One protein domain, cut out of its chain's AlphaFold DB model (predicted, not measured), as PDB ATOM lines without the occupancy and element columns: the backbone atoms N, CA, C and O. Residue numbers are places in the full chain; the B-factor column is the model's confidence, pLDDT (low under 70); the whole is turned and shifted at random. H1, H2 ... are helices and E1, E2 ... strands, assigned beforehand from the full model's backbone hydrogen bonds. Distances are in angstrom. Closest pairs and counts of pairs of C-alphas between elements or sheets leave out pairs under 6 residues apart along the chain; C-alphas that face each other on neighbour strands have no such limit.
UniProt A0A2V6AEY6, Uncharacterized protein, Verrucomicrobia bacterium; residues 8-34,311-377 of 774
ATOM      1  N   LYS A   8     158.919 150.026 141.094       55.91
ATOM      2  CA  LYS A   8     157.595 149.478 141.445       55.91
ATOM      3  C   LYS A   8     157.587 147.963 141.712       55.91
ATOM      4  O   LYS A   8     156.855 147.525 142.589       55.91
ATOM      5  N   VAL A   9     158.406 147.167 141.016       55.78
ATOM      6  CA  VAL A   9     158.477 145.704 141.217       55.78
ATOM      7  C   VAL A   9     159.292 145.370 142.466       55.78
ATOM      8  O   VAL A   9     158.908 144.489 143.228       55.78
ATOM      9  N   LEU A  10     160.361 146.126 142.734       57.72
ATOM     10  CA  LEU A  10     161.173 145.960 143.942       57.72
ATOM     11  C   LEU A  10     160.417 146.393 145.212       57.72
ATOM     12  O   LEU A  10     160.439 145.679 146.211       57.72
ATOM     13  N   TRP A  11     159.680 147.509 145.153       62.47
ATOM     14  CA  TRP A  11     158.783 147.938 146.234       62.47
ATOM     15  C   TRP A  11     157.578 147.002 146.401       62.47
ATOM     16  O   TRP A  11     157.198 146.708 147.530       62.47
ATOM     17  N   GLY A  12     157.020 146.473 145.304       66.19
ATOM     18  CA  GLY A  12     155.973 145.448 145.355       66.19
ATOM     19  C   GLY A  12     156.454 144.146 146.005       66.19
ATOM     20  O   GLY A  12     155.756 143.587 146.848       66.19
ATOM     21  N   GLY A  13     157.675 143.706 145.686       63.69
ATOM     22  CA  GLY A  13     158.318 142.551 146.316       63.69
ATOM     23  C   GLY A  13     158.621 142.772 147.800       63.69
ATOM     24  O   GLY A  13     158.346 141.896 148.616       63.69
ATOM     25  N   GLY A  14     159.111 143.962 148.170       71.38
ATOM     26  CA  GLY A  14     159.337 144.346 149.567       71.38
ATOM     27  C   GLY A  14     158.046 144.418 150.388       71.38
ATOM     28  O   GLY A  14     158.004 143.915 151.508       71.38
ATOM     29  N   ALA A  15     156.969 144.963 149.815       70.12
ATOM     30  CA  ALA A  15     155.652 144.997 150.447       70.12
ATOM     31  C   ALA A  15     155.070 143.588 150.639       70.12
ATOM     32  O   ALA A  15     154.535 143.294 151.703       70.12
ATOM     33  N   LEU A  16     155.228 142.692 149.658       66.56
ATOM     34  CA  LEU A  16     154.826 141.286 149.773       66.56
ATOM     35  C   LEU A  16     155.617 140.534 150.849       66.56
ATOM     36  O   LEU A  16     155.029 139.759 151.596       66.56
ATOM     37  N   LEU A  17     156.924 140.785 150.968       67.19
ATOM     38  CA  LEU A  17     157.765 140.213 152.024       67.19
ATOM     39  C   LEU A  17     157.384 140.736 153.411       67.19
ATOM     40  O   LEU A  17     157.253 139.945 154.342       67.19
ATOM     41  N   ALA A  18     157.147 142.041 153.553       70.38
ATOM     42  CA  ALA A  18     156.679 142.633 154.805       70.38
ATOM     43  C   ALA A  18     155.289 142.105 155.196       70.38
ATOM     44  O   ALA A  18     155.046 141.805 156.363       70.38
ATOM     45  N   LEU A  19     154.397 141.921 154.219       70.62
ATOM     46  CA  LEU A  19     153.071 141.345 154.426       70.62
ATOM     47  C   LEU A  19     153.164 139.856 154.788       70.62
ATOM     48  O   LEU A  19     152.469 139.409 155.693       70.62
ATOM     49  N   PHE A  20     154.080 139.105 154.173       69.75
ATOM     50  CA  PHE A  20     154.371 137.719 154.535       69.75
ATOM     51  C   PHE A  20     154.909 137.606 155.967       69.75
ATOM     52  O   PHE A  20     154.363 136.841 156.755       69.75
ATOM     53  N   PHE A  21     155.911 138.406 156.346       65.44
ATOM     54  CA  PHE A  21     156.433 138.431 157.717       65.44
ATOM     55  C   PHE A  21     155.386 138.904 158.732       65.44
ATOM     56  O   PHE A  21     155.299 138.334 159.816       65.44
ATOM     57  N   GLY A  22     154.542 139.875 158.373       68.00
ATOM     58  CA  GLY A  22     153.408 140.305 159.193       68.00
ATOM     59  C   GLY A  22     152.373 139.195 159.396       68.00
ATOM     60  O   GLY A  22     151.901 138.986 160.513       68.00
ATOM     61  N   VAL A  23     152.067 138.423 158.348       65.62
ATOM     62  CA  VAL A  23     151.178 137.252 158.424       65.62
ATOM     63  C   VAL A  23     151.811 136.139 159.261       65.62
ATOM     64  O   VAL A  23     151.139 135.579 160.124       65.62
ATOM     65  N   VAL A  24     153.097 135.841 159.071       59.78
ATOM     66  CA  VAL A  24     153.824 134.841 159.867       59.78
ATOM     67  C   VAL A  24     153.839 135.241 161.343       59.78
ATOM     68  O   VAL A  24     153.450 134.439 162.188       59.78
ATOM     69  N   TYR A  25     154.180 136.492 161.660       70.62
ATOM     70  CA  TYR A  25     154.136 137.024 163.024       70.62
ATOM     71  C   TYR A  25     152.734 136.899 163.641       70.62
ATOM     72  O   TYR A  25     152.589 136.427 164.767       70.62
ATOM     73  N   TYR A  26     151.687 137.211 162.873       67.81
ATOM     74  CA  TYR A  26     150.298 137.033 163.297       67.81
ATOM     75  C   TYR A  26     149.920 135.565 163.573       67.81
ATOM     76  O   TYR A  26     149.103 135.287 164.452       67.81
ATOM     77  N   PHE A  27     150.506 134.605 162.850       57.28
ATOM     78  CA  PHE A  27     150.296 133.173 163.093       57.28
ATOM     79  C   PHE A  27     151.059 132.635 164.311       57.28
ATOM     80  O   PHE A  27     150.595 131.663 164.905       57.28
ATOM     81  N   PHE A  28     152.171 133.263 164.704       63.47
ATOM     82  CA  PHE A  28     152.932 132.908 165.909       63.47
ATOM     83  C   PHE A  28     152.359 133.507 167.206       63.47
ATOM     84  O   PHE A  28     152.782 133.110 168.293       63.47
ATOM     85  N   LEU A  29     151.389 134.429 167.126       68.94
ATOM     86  CA  LEU A  29     150.691 134.936 168.309       68.94
ATOM     87  C   LEU A  29     149.930 133.803 169.026       68.94
ATOM     88  O   LEU A  29     149.235 133.018 168.369       68.94
ATOM     89  N   PRO A  30     149.999 133.728 170.367       65.81
ATOM     90  CA  PRO A  30     149.277 132.724 171.132       65.81
ATOM     91  C   PRO A  30     147.771 132.858 170.921       65.81
ATOM     92  O   PRO A  30     147.214 133.956 170.818       65.81
ATOM     93  N   VAL A  31     147.107 131.711 170.823       68.94
ATOM     94  CA  VAL A  31     145.686 131.632 170.503       68.94
ATOM     95  C   VAL A  31     144.889 131.560 171.797       68.94
ATOM     96  O   VAL A  31     145.049 130.616 172.562       68.94
ATOM     97  N   ALA A  32     144.007 132.533 172.013       71.31
ATOM     98  CA  ALA A  32     143.043 132.503 173.103       71.31
ATOM     99  C   ALA A  32     141.691 132.032 172.553       71.31
ATOM    100  O   ALA A  32     141.105 132.682 171.675       71.31
ATOM    101  N   GLU A  33     141.194 130.891 173.037       74.94
ATOM    102  CA  GLU A  33     139.830 130.458 172.730       74.94
ATOM    103  C   GLU A  33     138.845 131.347 173.478       74.94
ATOM    104  O   GLU A  33     138.861 131.383 174.705       74.94
ATOM    105  N   VAL A  34     138.003 132.079 172.747       79.56
ATOM    106  CA  VAL A  34     137.100 133.077 173.333       79.56
ATOM    107  C   VAL A  34     135.639 132.804 173.000       79.56
ATOM    108  O   VAL A  34     135.299 132.378 171.893       79.56
ATOM    109  N   LEU A 311     125.277 136.071 180.464       84.62
ATOM    110  CA  LEU A 311     125.677 134.673 180.573       84.62
ATOM    111  C   LEU A 311     127.132 134.492 180.145       84.62
ATOM    112  O   LEU A 311     127.526 134.818 179.018       84.62
ATOM    113  N   VAL A 312     127.920 133.911 181.042       85.81
ATOM    114  CA  VAL A 312     129.333 133.593 180.841       85.81
ATOM    115  C   VAL A 312     129.530 132.116 181.147       85.81
ATOM    116  O   VAL A 312     129.119 131.675 182.210       85.81
ATOM    117  N   PRO A 313     130.151 131.313 180.271       83.88
ATOM    118  CA  PRO A 313     130.398 129.910 180.580       83.88
ATOM    119  C   PRO A 313     131.203 129.748 181.869       83.88
ATOM    120  O   PRO A 313     132.238 130.393 182.026       83.88
ATOM    121  N   THR A 314     130.777 128.853 182.759       81.75
ATOM    122  CA  THR A 314     131.341 128.727 184.115       81.75
ATOM    123  C   THR A 314     132.843 128.429 184.116       81.75
ATOM    124  O   THR A 314     133.587 128.924 184.957       81.75
ATOM    125  N   ARG A 315     133.306 127.680 183.110       80.81
ATOM    126  CA  ARG A 315     134.723 127.366 182.837       80.81
ATOM    127  C   ARG A 315     135.597 128.566 182.448       80.81
ATOM    128  O   ARG A 315     136.817 128.471 182.485       80.81
ATOM    129  N   ALA A 316     134.988 129.673 182.031       81.12
ATOM    130  CA  ALA A 316     135.692 130.899 181.660       81.12
ATOM    131  C   ALA A 316     136.027 131.775 182.882       81.12
ATOM    132  O   ALA A 316     136.759 132.756 182.757       81.12
ATOM    133  N   LEU A 317     135.482 131.428 184.053       82.19
ATOM    134  CA  LEU A 317     135.672 132.138 185.312       82.19
ATOM    135  C   LEU A 317     136.635 131.352 186.202       82.19
ATOM    136  O   LEU A 317     136.316 130.251 186.658       82.19
ATOM    137  N   LEU A 318     137.807 131.929 186.461       78.00
ATOM    138  CA  LEU A 318     138.754 131.418 187.447       78.00
ATOM    139  C   LEU A 318     138.492 132.152 188.764       78.00
ATOM    140  O   LEU A 318     138.896 133.304 188.935       78.00
ATOM    141  N   VAL A 319     137.776 131.490 189.676       80.06
ATOM    142  CA  VAL A 319     137.249 132.112 190.905       80.06
ATOM    143  C   VAL A 319     136.322 133.283 190.526       80.06
ATOM    144  O   VAL A 319     135.302 133.035 189.886       80.06
ATOM    145  N   ASP A 320     136.716 134.528 190.812       79.06
ATOM    146  CA  ASP A 320     135.977 135.765 190.506       79.06
ATOM    147  C   ASP A 320     136.669 136.606 189.421       79.06
ATOM    148  O   ASP A 320     136.491 137.824 189.324       79.06
ATOM    149  N   GLN A 321     137.530 135.984 188.614       82.69
ATOM    150  CA  GLN A 321     138.266 136.662 187.552       82.69
ATOM    151  C   GLN A 321     137.926 136.068 186.189       82.69
ATOM    152  O   GLN A 321     138.016 134.861 185.966       82.69
ATOM    153  N   ALA A 322     137.574 136.952 185.257       83.69
ATOM    154  CA  ALA A 322     137.421 136.631 183.849       83.69
ATOM    155  C   ALA A 322     138.581 137.240 183.063       83.69
ATOM    156  O   ALA A 322     138.943 138.411 183.230       83.69
ATOM    157  N   TRP A 323     139.151 136.444 182.169       85.69
ATOM    158  CA  TRP A 323     140.144 136.909 181.214       85.69
ATOM    159  C   TRP A 323     139.409 137.366 179.960       85.69
ATOM    160  O   TRP A 323     138.726 136.573 179.318       85.69
ATOM    161  N   ILE A 324     139.519 138.645 179.620       87.38
ATOM    162  CA  ILE A 324     138.839 139.266 178.485       87.38
ATOM    163  C   ILE A 324     139.878 139.618 177.434       87.38
ATOM    164  O   ILE A 324     140.952 140.120 177.756       87.38
ATOM    165  N   VAL A 325     139.549 139.408 176.167       83.19
ATOM    166  CA  VAL A 325     140.359 139.896 175.056       83.19
ATOM    167  C   VAL A 325     139.737 141.174 174.506       83.19
ATOM    168  O   VAL A 325     138.706 141.124 173.835       83.19
ATOM    169  N   LYS A 326     140.382 142.315 174.761       78.75
ATOM    170  CA  LYS A 326     139.986 143.631 174.239       78.75
ATOM    171  C   LYS A 326     141.109 144.183 173.365       78.75
ATOM    172  O   LYS A 326     142.277 144.127 173.747       78.75
ATOM    173  N   ASP A 327     140.762 144.611 172.153       73.19
ATOM    174  CA  ASP A 327     141.709 145.114 171.143       73.19
ATOM    175  C   ASP A 327     142.868 144.143 170.838       73.19
ATOM    176  O   ASP A 327     144.003 144.532 170.590       73.19
ATOM    177  N   GLY A 328     142.586 142.834 170.892       71.62
ATOM    178  CA  GLY A 328     143.584 141.783 170.663       71.62
ATOM    179  C   GLY A 328     144.558 141.555 171.823       71.62
ATOM    180  O   GLY A 328     145.469 140.749 171.676       71.62
ATOM    181  N   SER A 329     144.366 142.205 172.973       81.44
ATOM    182  CA  SER A 329     145.183 142.031 174.178       81.44
ATOM    183  C   SER A 329     144.399 141.363 175.307       81.44
ATOM    184  O   SER A 329     143.198 141.590 175.466       81.44
ATOM    185  N   VAL A 330     145.080 140.532 176.094       84.31
ATOM    186  CA  VAL A 330     144.503 139.876 177.270       84.31
ATOM    187  C   VAL A 330     144.463 140.842 178.451       84.31
ATOM    188  O   VAL A 330     145.497 141.313 178.924       84.31
ATOM    189  N   GLN A 331     143.269 141.082 178.977       87.19
ATOM    190  CA  GLN A 331     143.026 141.865 180.181       87.19
ATOM    191  C   GLN A 331     142.315 141.003 181.215       87.19
ATOM    192  O   GLN A 331     141.428 140.215 180.896       87.19
ATOM    193  N   ARG A 332     142.682 141.168 182.480       85.75
ATOM    194  CA  ARG A 332     141.998 140.513 183.590       85.75
ATOM    195  C   ARG A 332     140.980 141.488 184.162       85.75
ATOM    196  O   ARG A 332     141.344 142.615 184.494       85.75
ATOM    197  N   ARG A 333     139.724 141.066 184.284       86.50
ATOM    198  CA  ARG A 333     138.713 141.815 185.034       86.50
ATOM    199  C   ARG A 333     138.174 140.965 186.165       86.50
ATOM    200  O   ARG A 333     137.891 139.783 185.990       86.50
ATOM    201  N   THR A 334     138.010 141.606 187.310       87.50
ATOM    202  CA  THR A 334     137.239 141.051 188.414       87.50
ATOM    203  C   THR A 334     135.765 141.116 188.034       87.50
ATOM    204  O   THR A 334     135.271 142.170 187.631       87.50
ATOM    205  N   VAL A 335     135.088 139.980 188.120       86.31
ATOM    206  CA  VAL A 335     133.676 139.832 187.781       86.31
ATOM    207  C   VAL A 335     132.949 139.455 189.049       86.31
ATOM    208  O   VAL A 335     133.305 138.475 189.697       86.31
ATOM    209  N   LYS A 336     131.917 140.220 189.399       84.44
ATOM    210  CA  LYS A 336     131.026 139.808 190.476       84.44
ATOM    211  C   LYS A 336     130.071 138.773 189.901       84.44
ATOM    212  O   LYS A 336     129.179 139.114 189.119       84.44
ATOM    213  N   VAL A 337     130.327 137.514 190.228       82.31
ATOM    214  CA  VAL A 337     129.515 136.389 189.773       82.31
ATOM    215  C   VAL A 337     128.256 136.330 190.633       82.31
ATOM    216  O   VAL A 337     128.330 136.425 191.857       82.31
ATOM    217  N   GLY A 338     127.105 136.261 189.974       76.38
ATOM    218  CA  GLY A 338     125.820 136.009 190.613       76.38
ATOM    219  C   GLY A 338     125.519 134.518 190.570       76.38
ATOM    220  O   GLY A 338     126.292 133.698 191.062       76.38
ATOM    221  N   PHE A 339     124.410 134.167 189.933       72.81
ATOM    222  CA  PHE A 339     123.981 132.788 189.757       72.81
ATOM    223  C   PHE A 339     125.018 131.913 189.019       72.81
ATOM    224  O   PHE A 339     125.605 132.341 188.027       72.81
ATOM    225  N   ARG A 340     125.246 130.669 189.465       71.38
ATOM    226  CA  ARG A 340     126.228 129.747 188.865       71.38
ATOM    227  C   ARG A 340     125.580 128.401 188.556       71.38
ATOM    228  O   ARG A 340     125.111 127.714 189.449       71.38
ATOM    229  N   THR A 341     125.621 128.008 187.290       68.94
ATOM    230  CA  THR A 341     125.211 126.682 186.797       68.94
ATOM    231  C   THR A 341     126.452 125.885 186.385       68.94
ATOM    232  O   THR A 341     127.538 126.450 186.229       68.94
ATOM    233  N   LEU A 342     126.301 124.583 186.122       66.00
ATOM    234  CA  LEU A 342     127.358 123.748 185.530       66.00
ATOM    235  C   LEU A 342     127.897 124.331 184.210       66.00
ATOM    236  O   LEU A 342     129.110 124.363 183.998       66.00
ATOM    237  N   ASP A 343     127.011 124.847 183.356       67.69
ATOM    238  CA  ASP A 343     127.391 125.349 182.032       67.69
ATOM    239  C   ASP A 343     127.639 126.864 181.992       67.69
ATOM    240  O   ASP A 343     128.566 127.316 181.312       67.69
ATOM    241  N   PHE A 344     126.840 127.650 182.722       80.25
ATOM    242  CA  PHE A 344     126.860 129.114 182.679       80.25
ATOM    243  C   PHE A 344     126.765 129.750 184.065       80.25
ATOM    244  O   PHE A 344     125.963 129.333 184.896       80.25
ATOM    245  N   SER A 345     127.512 130.829 184.257       81.25
ATOM    246  CA  SER A 345     127.372 131.764 185.361       81.25
ATOM    247  C   SER A 345     126.836 133.108 184.878       81.25
ATOM    248  O   SER A 345     127.183 133.599 183.801       81.25
ATOM    249  N   GLU A 346     126.029 133.734 185.717       84.81
ATOM    250  CA  GLU A 346     125.620 135.125 185.641       84.81
ATOM    251  C   GLU A 346     126.778 136.036 186.059       84.81
ATOM    252  O   GLU A 346     127.330 135.923 187.154       84.81
ATOM    253  N   ALA A 347     127.119 136.987 185.195       84.69
ATOM    254  CA  ALA A 347     128.011 138.087 185.531       84.69
ATOM    255  C   ALA A 347     127.184 139.331 185.884       84.69
ATOM    256  O   ALA A 347     126.657 139.999 184.996       84.69
ATOM    257  N   MET A 348     127.091 139.664 187.175       82.06
ATOM    258  CA  MET A 348     126.329 140.832 187.642       82.06
ATOM    259  C   MET A 348     127.050 142.148 187.340       82.06
ATOM    260  O   MET A 348     126.423 143.160 187.033       82.06
ATOM    261  N   SER A 349     128.380 142.155 187.447       79.75
ATOM    262  CA  SER A 349     129.209 143.319 187.134       79.75
ATOM    263  C   SER A 349     130.608 142.906 186.682       79.75
ATOM    264  O   SER A 349     131.074 141.806 186.975       79.75
ATOM    265  N   GLY A 350     131.282 143.787 185.940       78.56
ATOM    266  CA  GLY A 350     132.641 143.566 185.428       78.56
ATOM    267  C   GLY A 350     132.709 143.127 183.962       78.56
ATOM    268  O   GLY A 350     133.729 143.357 183.313       78.56
ATOM    269  N   LEU A 351     131.623 142.595 183.392       84.88
ATOM    270  CA  LEU A 351     131.527 142.214 181.976       84.88
ATOM    271  C   LEU A 351     130.426 142.989 181.254       84.88
ATOM    272  O   LEU A 351     129.453 143.420 181.865       84.88
ATOM    273  N   SER A 352     130.601 143.192 179.953       85.62
ATOM    274  CA  SER A 352     129.624 143.823 179.064       85.62
ATOM    275  C   SER A 352     129.178 142.855 177.971       85.62
ATOM    276  O   SER A 352     129.888 141.913 177.621       85.62
ATOM    277  N   GLU A 353     127.987 143.081 177.421       81.75
ATOM    278  CA  GLU A 353     127.498 142.299 176.289       81.75
ATOM    279  C   GLU A 353     128.428 142.471 175.080       81.75
ATOM    280  O   GLU A 353     128.816 143.585 174.734       81.75
ATOM    281  N   GLY A 354     128.823 141.356 174.463       79.25
ATOM    282  CA  GLY A 354     129.802 141.347 173.376       79.25
ATOM    283  C   GLY A 354     131.266 141.229 173.814       79.25
ATOM    284  O   GLY A 354     132.103 140.971 172.945       79.25
ATOM    285  N   ASP A 355     131.587 141.320 175.114       85.25
ATOM    286  CA  ASP A 355     132.947 141.059 175.607       85.25
ATOM    287  C   ASP A 355     133.394 139.633 175.217       85.25
ATOM    288  O   ASP A 355     132.617 138.670 175.235       85.25
ATOM    289  N   HIS A 356     134.667 139.493 174.836       85.56
ATOM    290  CA  HIS A 356     135.270 138.215 174.462       85.56
ATOM    291  C   HIS A 356     136.008 137.608 175.654       85.56
ATOM    292  O   HIS A 356     137.112 138.040 175.967       85.56
ATOM    293  N   VAL A 357     135.420 136.604 176.302       86.06
ATOM    294  CA  VAL A 357     135.996 135.956 177.494       86.06
ATOM    295  C   VAL A 357     136.729 134.676 177.103       86.06
ATOM    296  O   VAL A 357     136.206 133.885 176.316       86.06
ATOM    297  N   VAL A 358     137.932 134.471 177.638       83.88
ATOM    298  CA  VAL A 358     138.777 133.298 177.387       83.88
ATOM    299  C   VAL A 358     138.201 132.062 178.085       83.88
ATOM    300  O   VAL A 358     137.929 132.079 179.279       83.88
ATOM    301  N   LEU A 359     138.016 130.976 177.337       78.44
ATOM    302  CA  LEU A 359     137.386 129.733 177.791       78.44
ATOM    303  C   LEU A 359     138.367 128.713 178.382       78.44
ATOM    304  O   LEU A 359     137.954 127.856 179.159       78.44
ATOM    305  N   SER A 360     139.625 128.707 177.935       69.50
ATOM    306  CA  SER A 360     140.595 127.628 178.192       69.50
ATOM    307  C   SER A 360     142.033 128.148 178.107       69.50
ATOM    308  O   SER A 360     142.258 129.228 177.563       69.50
ATOM    309  N   ASP A 361     142.994 127.392 178.654       66.69
ATOM    310  CA  ASP A 361     144.433 127.722 178.669       66.69
ATOM    311  C   ASP A 361     144.781 129.068 179.339       66.69
ATOM    312  O   ASP A 361     145.778 129.710 179.005       66.69
ATOM    313  N   GLN A 362     143.972 129.492 180.316       70.44
ATOM    314  CA  GLN A 362     144.156 130.758 181.038       70.44
ATOM    315  C   GLN A 362     145.527 130.827 181.741       70.44
ATOM    316  O   GLN A 362     146.136 131.891 181.791       70.44
ATOM    317  N   ASP A 363     146.070 129.683 182.169       71.12
ATOM    318  CA  ASP A 363     147.379 129.576 182.830       71.12
ATOM    319  C   ASP A 363     148.569 129.872 181.900       71.12
ATOM    320  O   ASP A 363     149.672 130.169 182.360       71.12
ATOM    321  N   ARG A 364     148.373 129.789 180.577       69.25
ATOM    322  CA  ARG A 364     149.430 130.006 179.571       69.25
ATOM    323  C   ARG A 364     149.519 131.451 179.088       69.25
ATOM    324  O   ARG A 364     150.476 131.803 178.397       69.25
ATOM    325  N   LEU A 365     148.525 132.272 179.411       76.00
ATOM    326  CA  LEU A 365     148.414 133.648 178.942       76.00
ATOM    327  C   LEU A 365     148.972 134.618 179.991       76.00
ATOM    328  O   LEU A 365     148.831 134.411 181.192       76.00
ATOM    329  N   ARG A 366     149.611 135.703 179.550       79.50
ATOM    330  CA  ARG A 366     150.101 136.787 180.418       79.50
ATOM    331  C   ARG A 366     149.247 138.041 180.257       79.50
ATOM    332  O   ARG A 366     148.672 138.295 179.200       79.50
ATOM    333  N   LEU A 367     149.191 138.850 181.312       77.50
ATOM    334  CA  LEU A 367     148.470 140.123 181.310       77.50
ATOM    335  C   LEU A 367     149.092 141.080 180.275       77.50
ATOM    336  O   LEU A 367     150.311 141.236 180.237       77.50
ATOM    337  N   GLY A 368     148.269 141.680 179.411       76.56
ATOM    338  CA  GLY A 368     148.707 142.563 178.322       76.56
ATOM    339  C   GLY A 368     149.264 141.847 177.085       76.56
ATOM    340  O   GLY A 368     149.652 142.504 176.122       76.56
ATOM    341  N   GLN A 369     149.300 140.512 177.073       79.06
ATOM    342  CA  GLN A 369     149.803 139.752 175.933       79.06
ATOM    343  C   GLN A 369     148.857 139.876 174.735       79.06
ATOM    344  O   GLN A 369     147.645 139.687 174.866       79.06
ATOM    345  N   ALA A 370     149.416 140.169 173.558       77.88
ATOM    346  CA  ALA A 370     148.671 140.128 172.309       77.88
ATOM    347  C   ALA A 370     148.299 138.676 171.979       77.88
ATOM    348  O   ALA A 370     149.160 137.791 171.962       77.88
ATOM    349  N   VAL A 371     147.019 138.430 171.727       74.56
ATOM    350  CA  VAL A 371     146.469 137.105 171.452       74.56
ATOM    351  C   VAL A 371     145.582 137.122 170.225       74.56
ATOM    352  O   VAL A 371     144.807 138.049 169.968       74.56
ATOM    353  N   ARG A 372     145.643 136.027 169.477       72.31
ATOM    354  CA  ARG A 372     144.721 135.783 168.381       72.31
ATOM    355  C   ARG A 372     143.437 135.182 168.942       72.31
ATOM    356  O   ARG A 372     143.447 134.091 169.508       72.31
ATOM    357  N   GLN A 373     142.321 135.879 168.753       69.81
ATOM    358  CA  GLN A 373     141.008 135.390 169.161       69.81
ATOM    359  C   GLN A 373     140.575 134.231 168.263       69.81
ATOM    360  O   GLN A 373     140.338 134.406 167.062       69.81
ATOM    361  N   ARG A 374     140.425 133.042 168.842       64.19
ATOM    362  CA  ARG A 374     139.790 131.907 168.174       64.19
ATOM    363  C   ARG A 374     138.397 131.735 168.754       64.19
ATOM    364  O   ARG A 374     138.215 131.125 169.800       64.19
ATOM    365  N   LYS A 375     137.397 132.264 168.047       59.97
ATOM    366  CA  LYS A 375     136.019 131.792 168.224       59.97
ATOM    367  C   LYS A 375     136.006 130.311 167.846       59.97
ATOM    368  O   LYS A 375     136.688 129.935 166.888       59.97
ATOM    369  N   ILE A 376     135.292 129.478 168.604       54.28
ATOM    370  CA  ILE A 376     135.137 128.042 168.324       54.28
ATOM    371  C   ILE A 376     134.431 127.902 166.972       54.28
ATOM    372  O   ILE A 376     133.214 127.822 166.878       54.28
ATOM    373  N   ASP A 377     135.213 127.931 165.903       53.56
ATOM    374  CA  ASP A 377     134.723 127.961 164.535       53.56
ATOM    375  C   ASP A 377     135.491 126.879 163.776       53.56
ATOM    376  O   ASP A 377     136.423 127.118 163.003       53.56
TER     377      ASP A 377
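AT A GLANCE: This is residues 8 to 34 and 311 to 377 of the 774 residues of an uncharacterized protein of Verrucomicrobia bacterium (UniProt A0A2V6AEY6). A small compact body of short strands has one long helix, H1, sticking out from it as an arm; residues 8 to 25 of H1 stand free and make much of the length. In the body, a three-stranded sheet, E2, E6 and E5, lies toward the end far from H1, the hairpin of E3 and E4 leads into it, and the pair E1 and E8 lies toward H1, with E7 between E3 and E1. The printed part has 94 residues with one named helix and eight named strands, in the order H1 E1 E2 E3 E4 E5 E6 E7 E8, in the mixed class of helices and strands. The largest sheet has the order E2, E6, E5, all antiparallel; E3 and E4 are antiparallel, E1 and E8 parallel. The whole is loose, with a radius of gyration of the C-alphas of 17.4 A and spans of 61 by 24 by 20 A.

IN THESE COORDINATES: In the largest sheet, E2 is residues 311 to 313, E6 is residues 344 to 349, 15.1 A long, and E5 is residues 336 to 340, 11.3 A. E3, residues 321 to 326, is 15.1 A long, and E4, residues 329 to 334, 16.3 A. E7 is residues 356 to 358, E1 residues 31 to 34 and E8 residues 372 to 375, where C-alpha 375 is at (136.019, 131.792, 168.224). H1, residues 8 to 28, is 29.9 A long, from C-alpha 8 at (157.595, 149.478, 141.445) to C-alpha 28 at (152.932, 132.908, 165.909).

HOW THE PARTS SIT: E6 is the inner strand, with N 345 and O 312 of E2 at 2.7 A and N 346 and O 339 of E5 at 2.7 A, both within hydrogen-bond range. E5 and E6 form a hairpin. E4 runs on into E5 across a break of 1 residue, at 79 degrees. In the hairpin of E3 and E4, N 324 and O 331 are within hydrogen-bond range at 2.8 A. E7 pairs with no named strand; its closest C-alphas to E3 are those of Val 357 and Ile 324, 4.5 A apart, and to E1 those of Val 358 and Val 34, 4.4 A apart. E1 and E8 have N 374 and O 32 within hydrogen-bond range at 2.9 A. The closest C-alphas of H1 and E8 are those of Tyr 26 and Arg 372, 7.6 A apart. H1 is not on the three-stranded sheet. In H1 every O i to N i+4 pair is within hydrogen-bond range.

THE WHOLE: The two C-alphas farthest apart, those of Lys 8 and Phe 339, are 61.2 A apart. Without the stretch that stands free, the body spans 37 by 23 by 22 A. Residues 35 to 310 are cut out, and C-alphas 34 and 311 are 13.6 A apart across the cut. The link from E7 to E8 is long, with 13 residues. The mean pLDDT of the printed part is 74.8; 30 residues are under 70, among them residues 8 to 13 and residues 373 to 377.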